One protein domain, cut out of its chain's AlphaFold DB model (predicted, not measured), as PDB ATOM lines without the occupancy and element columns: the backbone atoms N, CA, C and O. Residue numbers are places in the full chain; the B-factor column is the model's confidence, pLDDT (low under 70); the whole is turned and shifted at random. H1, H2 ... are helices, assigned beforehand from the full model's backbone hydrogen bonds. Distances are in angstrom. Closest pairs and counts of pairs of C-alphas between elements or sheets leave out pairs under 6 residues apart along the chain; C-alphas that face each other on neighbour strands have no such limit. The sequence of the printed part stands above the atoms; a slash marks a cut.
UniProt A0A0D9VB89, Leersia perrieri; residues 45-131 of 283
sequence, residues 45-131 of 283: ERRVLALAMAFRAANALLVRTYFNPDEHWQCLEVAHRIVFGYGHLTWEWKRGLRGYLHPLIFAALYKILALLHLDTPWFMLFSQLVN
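Overview. This is residues 45 to 131 of the 283 residues of a protein of Leersia perrieri (UniProt A0A0D9VB89). A long helix, H1, sticks out as an arm from a small body in which H2 and H4 cross, with short H5 near H4 and tiny H3 toward the far end. The printed part has 87 residues with five named helices, H1 to H5 in chain order, and no named strand: all helix. It is only just loose, close to extended, with a radius of gyration of the C-alphas of 17.9 A and spans of 59 by 31 by 19 A.

Along the chain. H1, residues 45 to 62, begins with C-alpha 45 at (-111.794, 188.955, 90.291) and is 25.1 A long. H2, residues 69 to 84, measures 21.7 A, and H4, residues 101 to 115, 21.1 A. H3 is residues 91 to 94. H5, residues 121 to 129, ends with C-alpha 129 at (-134.248, 170.147, 72.723).

Arrangement. H1 touches no helix. H2 and H4 touch, at a steep tilt of 47 degrees, the same way; their closest C-alphas, of Ala 79 and Ala 107, are 4.5 A apart. H4 and H5 are close but not clearly touching, the closest C-alphas, of Tyr 110 and Met 124, being 7.6 A apart. H3 touches no helix. Every O i to N i+4 pair is within hydrogen-bond range in H1 and H5, 11 of 12 in H2 and 10 of 11 in H4; H3 is too short for such a pair.

Size, cuts and confidence. The C-alphas of Glu 45 and Arg 95 are farthest apart, 60.3 A. The printed part has no cut and no long link. Mean pLDDT of the printed part is 72.9; residues 59 to 73 are among those under 70.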
ATOM      1  N   GLU A  45    -111.403 188.521  91.646       64.56
ATOM      2  CA  GLU A  45    -111.794 188.955  90.291       64.56
ATOM      3  C   GLU A  45    -112.287 187.796  89.398       64.56
ATOM      4  O   GLU A  45    -113.188 187.958  88.577       64.56
ATOM      5  N   ARG A  46    -111.780 186.576  89.635       61.31
ATOM      6  CA  ARG A  46    -112.236 185.346  88.970       61.31
ATOM      7  C   ARG A  46    -113.658 184.936  89.354       61.31
ATOM      8  O   ARG A  46    -114.367 184.388  88.520       61.31
ATOM      9  N   ARG A  47    -114.088 185.190  90.593       66.00
ATOM     10  CA  ARG A  47    -115.472 184.957  91.032       66.00
ATOM     11  C   ARG A  47    -116.414 185.990  90.437       66.00
ATOM     12  O   ARG A  47    -117.517 185.620  90.074       66.00
ATOM     13  N   VAL A  48    -115.982 187.242  90.277       71.94
ATOM     14  CA  VAL A  48    -116.782 188.277  89.595       71.94
ATOM     15  C   VAL A  48    -117.011 187.896  88.141       71.94
ATOM     16  O   VAL A  48    -118.145 187.914  87.671       71.94
ATOM     17  N   LEU A  49    -115.952 187.463  87.456       67.94
ATOM     18  CA  LEU A  49    -116.051 186.942  86.100       67.94
ATOM     19  C   LEU A  49    -116.946 185.696  86.041       67.94
ATOM     20  O   LEU A  49    -117.824 185.618  85.189       67.94
ATOM     21  N   ALA A  50    -116.770 184.743  86.961       72.06
ATOM     22  CA  ALA A  50    -117.597 183.540  87.023       72.06
ATOM     23  C   ALA A  50    -119.074 183.859  87.289       72.06
ATOM     24  O   ALA A  50    -119.941 183.275  86.648       72.06
ATOM     25  N   LEU A  51    -119.367 184.816  88.170       72.75
ATOM     26  CA  LEU A  51    -120.722 185.290  88.451       72.75
ATOM     27  C   LEU A  51    -121.314 186.037  87.254       72.75
ATOM     28  O   LEU A  51    -122.474 185.816  86.928       72.75
ATOM     29  N   ALA A  52    -120.532 186.860  86.553       69.88
ATOM     30  CA  ALA A  52    -120.969 187.520  85.324       69.88
ATOM     31  C   ALA A  52    -121.250 186.507  84.200       69.88
ATOM     32  O   ALA A  52    -122.255 186.630  83.499       69.88
ATOM     33  N   MET A  53    -120.410 185.476  84.062       69.81
ATOM     34  CA  MET A  53    -120.625 184.363  83.132       69.81
ATOM     35  C   MET A  53    -121.867 183.554  83.508       69.81
ATOM     36  O   MET A  53    -122.690 183.278  82.640       69.81
ATOM     37  N   ALA A  54    -122.049 183.230  84.790       76.06
ATOM     38  CA  ALA A  54    -123.221 182.514  85.282       76.06
ATOM     39  C   ALA A  54    -124.506 183.332  85.088       76.06
ATOM     40  O   ALA A  54    -125.503 182.802  84.613       76.06
ATOM     41  N   PHE A  55    -124.471 184.636  85.364       73.31
ATOM     42  CA  PHE A  55    -125.588 185.549  85.131       73.31
ATOM     43  C   PHE A  55    -125.915 185.696  83.640       73.31
ATOM     44  O   PHE A  55    -127.082 185.800  83.269       73.31
ATOM     45  N   ARG A  56    -124.907 185.677  82.761       69.31
ATOM     46  CA  ARG A  56    -125.117 185.687  81.307       69.31
ATOM     47  C   ARG A  56    -125.630 184.356  80.776       69.31
ATOM     48  O   ARG A  56    -126.501 184.385  79.917       69.31
ATOM     49  N   ALA A  57    -125.159 183.228  81.301       66.69
ATOM     50  CA  ALA A  57    -125.711 181.911  80.997       66.69
ATOM     51  C   ALA A  57    -127.172 181.819  81.460       66.69
ATOM     52  O   ALA A  57    -128.033 181.418  80.686       66.69
ATOM     53  N   ALA A  58    -127.469 182.302  82.669       71.19
ATOM     54  CA  ALA A  58    -128.833 182.423  83.167       71.19
ATOM     55  C   ALA A  58    -129.670 183.330  82.258       71.19
ATOM     56  O   ALA A  58    -130.739 182.923  81.833       71.19
ATOM     57  N   ASN A  59    -129.178 184.507  81.860       67.25
ATOM     58  CA  ASN A  59    -129.882 185.360  80.900       67.25
ATOM     59  C   ASN A  59    -130.076 184.688  79.537       67.25
ATOM     60  O   ASN A  59    -131.143 184.820  78.966       67.25
ATOM     61  N   ALA A  60    -129.106 183.946  79.005       62.50
ATOM     62  CA  ALA A  60    -129.274 183.228  77.742       62.50
ATOM     63  C   ALA A  60    -130.336 182.116  77.837       62.50
ATOM     64  O   ALA A  60    -131.024 181.847  76.857       62.50
ATOM     65  N   LEU A  61    -130.485 181.497  79.012       62.12
ATOM     66  CA  LEU A  61    -131.511 180.486  79.289       62.12
ATOM     67  C   LEU A  61    -132.887 181.103  79.602       62.12
ATOM     68  O   LEU A  61    -133.912 180.497  79.307       62.12
ATOM     69  N   LEU A  62    -132.914 182.293  80.207       62.41
ATOM     70  CA  LEU A  62    -134.132 182.981  80.652       62.41
ATOM     71  C   LEU A  62    -134.710 183.921  79.586       62.41
ATOM     72  O   LEU A  62    -135.928 184.107  79.516       62.41
ATOM     73  N   VAL A  63    -133.861 184.520  78.748       57.44
ATOM     74  CA  VAL A  63    -134.279 185.389  77.646       57.44
ATOM     75  C   VAL A  63    -134.841 184.511  76.539       57.44
ATOM     76  O   VAL A  63    -134.131 183.767  75.867       57.44
ATOM     77  N   ARG A  64    -136.150 184.633  76.321       54.22
ATOM     78  CA  ARG A  64    -136.868 183.956  75.241       54.22
ATOM     79  C   ARG A  64    -136.498 184.584  73.898       54.22
ATOM     80  O   ARG A  64    -137.219 185.430  73.379       54.22
ATOM     81  N   THR A  65    -135.395 184.159  73.296       53.56
ATOM     82  CA  THR A  65    -134.995 184.539  71.927       53.56
ATOM     83  C   THR A  65    -135.777 183.749  70.870       53.56
ATOM     84  O   THR A  65    -135.217 183.245  69.896       53.56
ATOM     85  N   TYR A  66    -137.072 183.569  71.116       51.69
ATOM     86  CA  TYR A  66    -137.950 182.696  70.359       51.69
ATOM     87  C   TYR A  66    -138.429 183.449  69.114       51.69
ATOM     88  O   TYR A  66    -139.329 184.276  69.210       51.69
ATOM     89  N   PHE A  67    -137.806 183.204  67.957       49.41
ATOM     90  CA  PHE A  67    -138.086 183.987  66.744       49.41
ATOM     91  C   PHE A  67    -138.996 183.299  65.707       49.41
ATOM     92  O   PHE A  67    -139.289 183.930  64.708       49.41
ATOM     93  N   ASN A  68    -139.493 182.069  65.914       56.38
ATOM     94  CA  ASN A  68    -140.645 181.568  65.131       56.38
ATOM     95  C   ASN A  68    -141.377 180.381  65.816       56.38
ATOM     96  O   ASN A  68    -140.990 179.222  65.627       56.38
ATOM     97  N   PRO A  69    -142.361 180.647  66.708       58.25
ATOM     98  CA  PRO A  69    -143.125 179.630  67.465       58.25
ATOM     99  C   PRO A  69    -144.059 178.780  66.625       58.25
ATOM    100  O   PRO A  69    -144.308 177.619  66.950       58.25
ATOM    101  N   ASP A  70    -144.530 179.327  65.524       58.53
ATOM    102  CA  ASP A  70    -145.439 178.682  64.601       58.53
ATOM    103  C   ASP A  70    -144.750 177.600  63.759       58.53
ATOM    104  O   ASP A  70    -145.322 176.526  63.620       58.53
ATOM    105  N   GLU A  71    -143.520 177.796  63.274       64.06
ATOM    106  CA  GLU A  71    -142.816 176.778  62.467       64.06
ATOM    107  C   GLU A  71    -142.505 175.495  63.246       64.06
ATOM    108  O   GLU A  71    -142.687 174.385  62.735       64.06
ATOM    109  N   HIS A  72    -142.068 175.636  64.500       67.25
ATOM    110  CA  HIS A  72    -141.806 174.493  65.371       67.25
ATOM    111  C   HIS A  72    -143.098 173.763  65.698       67.25
ATOM    112  O   HIS A  72    -143.195 172.552  65.487       67.25
ATOM    113  N   TRP A  73    -144.102 174.502  66.174       65.56
ATOM    114  CA  TRP A  73    -145.380 173.914  66.541       65.56
ATOM    115  C   TRP A  73    -146.048 173.237  65.338       65.56
ATOM    116  O   TRP A  73    -146.485 172.096  65.445       65.56
ATOM    117  N   GLN A  74    -145.998 173.850  64.152       70.88
ATOM    118  CA  GLN A  74    -146.519 173.268  62.913       70.88
ATOM    119  C   GLN A  74    -145.787 172.002  62.458       70.88
ATOM    120  O   GLN A  74    -146.365 171.247  61.687       70.88
ATOM    121  N   CYS A  75    -144.552 171.742  62.885       74.62
ATOM    122  CA  CYS A  75    -143.859 170.497  62.538       74.62
ATOM    123  C   CYS A  75    -144.076 169.408  63.594       74.62
ATOM    124  O   CYS A  75    -144.309 168.250  63.251       74.62
ATOM    125  N   LEU A  76    -144.022 169.782  64.871       78.06
ATOM    126  CA  LEU A  76    -144.059 168.849  65.999       78.06
ATOM    127  C   LEU A  76    -145.467 168.374  66.310       78.06
ATOM    128  O   LEU A  76    -145.670 167.182  66.502       78.06
ATOM    129  N   GLU A  77    -146.439 169.283  66.301       80.25
ATOM    130  CA  GLU A  77    -147.846 168.957  66.535       80.25
ATOM    131  C   GLU A  77    -148.374 168.029  65.430       80.25
ATOM    132  O   GLU A  77    -149.101 167.070  65.688       80.25
ATOM    133  N   VAL A  78    -147.940 168.263  64.187       81.12
ATOM    134  CA  VAL A  78    -148.265 167.411  63.035       81.12
ATOM    135  C   VAL A  78    -147.623 166.034  63.180       81.12
ATOM    136  O   VAL A  78    -148.308 165.027  63.019       81.12
ATOM    137  N   ALA A  79    -146.334 165.971  63.523       81.38
ATOM    138  CA  ALA A  79    -145.624 164.713  63.751       81.38
ATOM    139  C   ALA A  79    -146.230 163.899  64.901       81.38
ATOM    140  O   ALA A  79    -146.428 162.690  64.784       81.38
ATOM    141  N   HIS A  80    -146.573 164.575  65.992       81.62
ATOM    142  CA  HIS A  80    -147.240 163.996  67.144       81.62
ATOM    143  C   HIS A  80    -148.608 163.418  66.757       81.62
ATOM    144  O   HIS A  80    -148.896 162.258  67.056       81.62
ATOM    145  N   ARG A  81    -149.423 164.166  66.002       82.19
ATOM    146  CA  ARG A  81    -150.719 163.676  65.516       82.19
ATOM    147  C   ARG A  81    -150.595 162.478  64.576       82.19
ATOM    148  O   ARG A  81    -151.452 161.602  64.623       82.19
ATOM    149  N   ILE A  82    -149.552 162.414  63.748       81.44
ATOM    150  CA  ILE A  82    -149.296 161.259  62.869       81.44
ATOM    151  C   ILE A  82    -149.036 159.980  63.686       81.44
ATOM    152  O   ILE A  82    -149.449 158.902  63.268       81.44
ATOM    153  N   VAL A  83    -148.365 160.087  64.837       80.38
ATOM    154  CA  VAL A  83    -147.969 158.925  65.656       80.38
ATOM    155  C   VAL A  83    -149.031 158.535  66.675       80.38
ATOM    156  O   VAL A  83    -149.353 157.357  66.796       80.38
ATOM    157  N   PHE A  84    -149.577 159.510  67.399       80.31
ATOM    158  CA  PHE A  84    -150.479 159.272  68.527       80.31
ATOM    159  C   PHE A  84    -151.957 159.497  68.181       80.31
ATOM    160  O   PHE A  84    -152.833 159.211  68.991       80.31
ATOM    161  N   GLY A  85    -152.260 160.020  66.990       76.88
ATOM    162  CA  GLY A  85    -153.632 160.212  66.507       76.88
ATOM    163  C   GLY A  85    -154.357 161.444  67.063       76.88
ATOM    164  O   GLY A  85    -155.452 161.755  66.595       76.88
ATOM    165  N   TYR A  86    -153.758 162.187  67.999       78.75
ATOM    166  CA  TYR A  86    -154.333 163.403  68.588       78.75
ATOM    167  C   TYR A  86    -153.420 164.627  68.418       78.75
ATOM    168  O   TYR A  86    -152.207 164.502  68.256       78.75
ATOM    169  N   GLY A  87    -154.019 165.821  68.420       78.00
ATOM    170  CA  GLY A  87    -153.320 167.098  68.227       78.00
ATOM    171  C   GLY A  87    -153.989 168.000  67.190       78.00
ATOM    172  O   GLY A  87    -154.892 167.574  66.458       78.00
ATOM    173  N   HIS A  88    -153.574 169.261  67.112       75.19
ATOM    174  CA  HIS A  88    -154.211 170.264  66.255       75.19
ATOM    175  C   HIS A  88    -153.501 170.420  64.896       75.19
ATOM    176  O   HIS A  88    -152.317 170.721  64.823       75.19
ATOM    177  N   LEU A  89    -154.237 170.273  63.787       78.88
ATOM    178  CA  LEU A  89    -153.723 170.557  62.438       78.88
ATOM    179  C   LEU A  89    -154.177 171.939  61.987       78.88
ATOM    180  O   LEU A  89    -155.379 172.226  61.976       78.88
ATOM    181  N   THR A  90    -153.235 172.771  61.547       81.25
ATOM    182  CA  THR A  90    -153.588 174.018  60.861       81.25
ATOM    183  C   THR A  90    -154.226 173.719  59.500       81.25
ATOM    184  O   THR A  90    -154.092 172.627  58.935       81.25
ATOM    185  N   TRP A  91    -154.972 174.691  58.972       80.12
ATOM    186  CA  TRP A  91    -155.708 174.557  57.712       80.12
ATOM    187  C   TRP A  91    -154.797 174.221  56.512       80.12
ATOM    188  O   TRP A  91    -155.242 173.555  55.582       80.12
ATOM    189  N   GLU A  92    -153.519 174.612  56.562       79.38
ATOM    190  CA  GLU A  92    -152.506 174.336  55.532       79.38
ATOM    191  C   GLU A  92    -152.187 172.839  55.403       79.38
ATOM    192  O   GLU A  92    -152.047 172.328  54.291       79.38
ATOM    193  N   TRP A  93    -152.145 172.118  56.528       76.62
ATOM    194  CA  TRP A  93    -151.929 170.666  56.559       76.62
ATOM    195  C   TRP A  93    -153.178 169.897  56.146       76.62
ATOM    196  O   TRP A  93    -153.077 168.905  55.432       76.62
ATOM    197  N   LYS A  94    -154.369 170.399  56.504       76.62
ATOM    198  CA  LYS A  94    -155.641 169.828  56.024       76.62
ATOM    199  C   LYS A  94    -155.766 169.905  54.499       76.62
ATOM    200  O   LYS A  94    -156.375 169.028  53.901       76.62
ATOM    201  N   ARG A  95    -155.185 170.941  53.880       77.38
ATOM    202  CA  ARG A  95    -155.152 171.135  52.419       77.38
ATOM    203  C   ARG A  95    -153.903 170.561  51.736       77.38
ATOM    204  O   ARG A  95    -153.806 170.658  50.520       77.38
ATOM    205  N   GLY A  96    -152.956 169.985  52.482       77.88
ATOM    206  CA  GLY A  96    -151.751 169.360  51.920       77.88
ATOM    207  C   GLY A  96    -150.792 170.321  51.207       77.88
ATOM    208  O   GLY A  96    -150.061 169.901  50.317       77.88
ATOM    209  N   LEU A  97    -150.784 171.605  51.579       73.19
ATOM    210  CA  LEU A  97    -149.995 172.644  50.898       73.19
ATOM    211  C   LEU A  97    -148.498 172.633  51.270       73.19
ATOM    212  O   LEU A  97    -147.703 173.312  50.623       73.19
ATOM    213  N   ARG A  98    -148.101 171.881  52.307       73.12
ATOM    214  CA  ARG A  98    -146.713 171.772  52.784       73.12
ATOM    215  C   ARG A  98    -146.165 170.356  52.623       73.12
ATOM    216  O   ARG A  98    -146.889 169.373  52.739       73.12
ATOM    217  N   GLY A  99    -144.855 170.260  52.397       77.31
ATOM    218  CA  GLY A  99    -144.152 168.983  52.312       77.31
ATOM    219  C   GLY A  99    -144.087 168.261  53.662       77.31
ATOM    220  O   GLY A  99    -143.665 168.833  54.665       77.31
ATOM    221  N   TYR A 100    -144.445 166.976  53.675       77.38
ATOM    222  CA  TYR A 100    -144.446 166.130  54.878       77.38
ATOM    223  C   TYR A 100    -143.062 165.629  55.300       77.38
ATOM    224  O   TYR A 100    -142.933 165.046  56.371       77.38
ATOM    225  N   LEU A 101    -142.021 165.866  54.497       73.75
ATOM    226  CA  LEU A 101    -140.688 165.302  54.722       73.75
ATOM    227  C   LEU A 101    -140.122 165.670  56.104       73.75
ATOM    228  O   LEU A 101    -139.614 164.813  56.818       73.75
ATOM    229  N   HIS A 102    -140.260 166.940  56.493       72.56
ATOM    230  CA  HIS A 102    -139.737 167.451  57.757       72.56
ATOM    231  C   HIS A 102    -140.521 166.927  58.983       72.56
ATOM    232  O   HIS A 102    -139.889 166.343  59.862       72.56
ATOM    233  N   PRO A 103    -141.872 167.000  59.043       78.69
ATOM    234  CA  PRO A 103    -142.648 166.349  60.107       78.69
ATOM    235  C   PRO A 103    -142.441 164.834  60.208       78.69
ATOM    236  O   PRO A 103    -142.518 164.275  61.298       78.69
ATOM    237  N   LEU A 104    -142.181 164.149  59.091       79.56
ATOM    238  CA  LEU A 104    -142.085 162.689  59.068       79.56
ATOM    239  C   LEU A 104    -140.822 162.166  59.765       79.56
ATOM    240  O   LEU A 104    -140.864 161.102  60.376       79.56
ATOM    241  N   ILE A 105    -139.731 162.939  59.755       79.88
ATOM    242  CA  ILE A 105    -138.520 162.636  60.534       79.88
ATOM    243  C   ILE A 105    -138.845 162.637  62.037       79.88
ATOM    244  O   ILE A 105    -138.452 161.720  62.758       79.88
ATOM    245  N   PHE A 106    -139.628 163.615  62.503       77.38
ATOM    246  CA  PHE A 106    -140.082 163.674  63.897       77.38
ATOM    247  C   PHE A 106    -141.098 162.580  64.223       77.38
ATOM    248  O   PHE A 106    -141.027 161.983  65.294       77.38
ATOM    249  N   ALA A 107    -141.997 162.256  63.290       80.12
ATOM    250  CA  ALA A 107    -142.948 161.162  63.459       80.12
ATOM    251  C   ALA A 107    -142.226 159.808  63.584       80.12
ATOM    252  O   ALA A 107    -142.589 158.990  64.425       80.12
ATOM    253  N   ALA A 108    -141.164 159.575  62.808       80.75
ATOM    254  CA  ALA A 108    -140.338 158.377  62.953       80.75
ATOM    255  C   ALA A 108    -139.682 158.309  64.344       80.75
ATOM    256  O   ALA A 108    -139.737 157.270  65.001       80.75
ATOM    257  N   LEU A 109    -139.139 159.431  64.826       79.12
ATOM    258  CA  LEU A 109    -138.543 159.561  66.158       79.12
ATOM    259  C   LEU A 109    -139.550 159.278  67.281       79.12
ATOM    260  O   LEU A 109    -139.269 158.470  68.164       79.12
ATOM    261  N   TYR A 110    -140.743 159.872  67.221       79.50
ATOM    262  CA  TYR A 110    -141.810 159.624  68.193       79.50
ATOM    263  C   TYR A 110    -142.347 158.198  68.127       79.50
ATOM    264  O   TYR A 110    -142.657 157.624  69.167       79.50
ATOM    265  N   LYS A 111    -142.403 157.587  66.941       79.75
ATOM    266  CA  LYS A 111    -142.809 156.188  66.792       79.75
ATOM    267  C   LYS A 111    -141.790 155.234  67.411       79.75
ATOM    268  O   LYS A 111    -142.189 154.287  68.074       79.75
ATOM    269  N   ILE A 112    -140.493 155.497  67.249       81.31
ATOM    270  CA  ILE A 112    -139.431 154.748  67.939       81.31
ATOM    271  C   ILE A 112    -139.581 154.914  69.456       81.31
ATOM    272  O   ILE A 112    -139.555 153.929  70.184       81.31
ATOM    273  N   LEU A 113    -139.814 156.138  69.931       80.81
ATOM    274  CA  LEU A 113    -139.995 156.421  71.358       80.81
ATOM    275  C   LEU A 113    -141.223 155.708  71.950       80.81
ATOM    276  O   LEU A 113    -141.141 155.150  73.043       80.81
ATOM    277  N   ALA A 114    -142.326 155.668  71.195       78.12
ATOM    278  CA  ALA A 114    -143.541 154.939  71.546       78.12
ATOM    279  C   ALA A 114    -143.318 153.416  71.555       78.12
ATOM    280  O   ALA A 114    -143.769 152.735  72.472       78.12
ATOM    281  N   LEU A 115    -142.568 152.875  70.586       81.69
ATOM    282  CA  LEU A 115    -142.198 151.453  70.552       81.69
ATOM    283  C   LEU A 115    -141.329 151.046  71.748       81.69
ATOM    284  O   LEU A 115    -141.417 149.915  72.216       81.69
ATOM    285  N   LEU A 116    -140.506 151.966  72.249       82.56
ATOM    286  CA  LEU A 116    -139.660 151.759  73.418       82.56
ATOM    287  C   LEU A 116    -140.383 152.021  74.759       82.56
ATOM    288  O   LEU A 116    -139.735 151.937  75.801       82.56
ATOM    289  N   HIS A 117    -141.692 152.331  74.759       77.62
ATOM    290  CA  HIS A 117    -142.463 152.703  75.962       77.62
ATOM    291  C   HIS A 117    -141.815 153.852  76.771       77.62
ATOM    292  O   HIS A 117    -141.915 153.930  77.994       77.62
ATOM    293  N   LEU A 118    -141.114 154.750  76.073       73.62
ATOM    294  CA  LEU A 118    -140.424 155.922  76.621       73.62
ATOM    295  C   LEU A 118    -141.202 157.212  76.305       73.62
ATOM    296  O   LEU A 118    -140.632 158.295  76.190       73.62
ATOM    297  N   ASP A 119    -142.526 157.107  76.202       68.19
ATOM    298  CA  ASP A 119    -143.498 158.173  75.926       68.19
ATOM    299  C   ASP A 119    -143.710 159.138  77.109       68.19
ATOM    300  O   ASP A 119    -144.681 159.891  77.172       68.19
ATOM    301  N   THR A 120    -142.768 159.173  78.054       77.94
ATOM    302  CA  THR A 120    -142.795 160.143  79.146       77.94
ATOM    303  C   THR A 120    -142.641 161.562  78.575       77.94
ATOM    304  O   THR A 120    -141.732 161.792  77.766       77.94
ATOM    305  N   PRO A 121    -143.424 162.557  79.045       75.25
ATOM    306  CA  PRO A 121    -143.342 163.941  78.564       75.25
ATOM    307  C   PRO A 121    -141.920 164.517  78.569       75.25
ATOM    308  O   PRO A 121    -141.545 165.273  77.677       75.25
ATOM    309  N   TRP A 122    -141.091 164.107  79.536       72.12
ATOM    310  CA  TRP A 122    -139.686 164.502  79.639       72.12
ATOM    311  C   TRP A 122    -138.822 164.045  78.458       72.12
ATOM    312  O   TRP A 122    -138.003 164.824  77.977       72.12
ATOM    313  N   PHE A 123    -139.013 162.822  77.956       76.06
ATOM    314  CA  PHE A 123    -138.246 162.302  76.819       76.06
ATOM    315  C   PHE A 123    -138.669 162.954  75.502       76.06
ATOM    316  O   PHE A 123    -137.816 163.255  74.665       76.06
ATOM    317  N   MET A 124    -139.957 163.265  75.342       74.25
ATOM    318  CA  MET A 124    -140.446 164.044  74.198       74.25
ATOM    319  C   MET A 124    -139.880 165.469  74.202       74.25
ATOM    320  O   MET A 124    -139.462 165.977  73.160       74.25
ATOM    321  N   LEU A 125    -139.798 166.093  75.380       74.75
ATOM    322  CA  LEU A 125    -139.213 167.422  75.556       74.75
ATOM    323  C   LEU A 125    -137.692 167.399  75.325       74.75
ATOM    324  O   LEU A 125    -137.150 168.289  74.677       74.75
ATOM    325  N   PHE A 126    -137.003 166.344  75.760       76.50
ATOM    326  CA  PHE A 126    -135.584 166.141  75.469       76.50
ATOM    327  C   PHE A 126    -135.321 165.957  73.968       76.50
ATOM    328  O   PHE A 126    -134.453 166.624  73.410       76.50
ATOM    329  N   SER A 127    -136.114 165.122  73.289       73.62
ATOM    330  CA  SER A 127    -136.047 164.952  71.831       73.62
ATOM    331  C   SER A 127    -136.232 166.282  71.095       73.62
ATOM    332  O   SER A 127    -135.532 166.558  70.120       73.62
ATOM    333  N   GLN A 128    -137.109 167.142  71.614       72.25
ATOM    334  CA  GLN A 128    -137.330 168.481  71.091       72.25
ATOM    335  C   GLN A 128    -136.130 169.419  71.299       72.25
ATOM    336  O   GLN A 128    -135.807 170.202  70.407       72.25
ATOM    337  N   LEU A 129    -135.444 169.340  72.441       70.31
ATOM    338  CA  LEU A 129    -134.248 170.147  72.723       70.31
ATOM    339  C   LEU A 129    -133.029 169.711  71.895       70.31
ATOM    340  O   LEU A 129    -132.209 170.549  71.531       70.31
ATOM    341  N   VAL A 130    -132.921 168.417  71.585       70.50
ATOM    342  CA  VAL A 130    -131.811 167.826  70.809       70.50
ATOM    343  C   VAL A 130    -132.055 167.900  69.294       70.50
ATOM    344  O   VAL A 130    -131.191 167.539  68.496       70.50
ATOM    345  N   ASN A 131    -133.214 168.397  68.865       71.62
ATOM    346  CA  ASN A 131    -133.534 168.572  67.457       71.62
ATOM    347  C   ASN A 131    -132.442 169.387  66.731       71.62
ATOM    348  O   ASN A 131    -132.077 170.482  67.159       71.62
TER     349      ASN A 131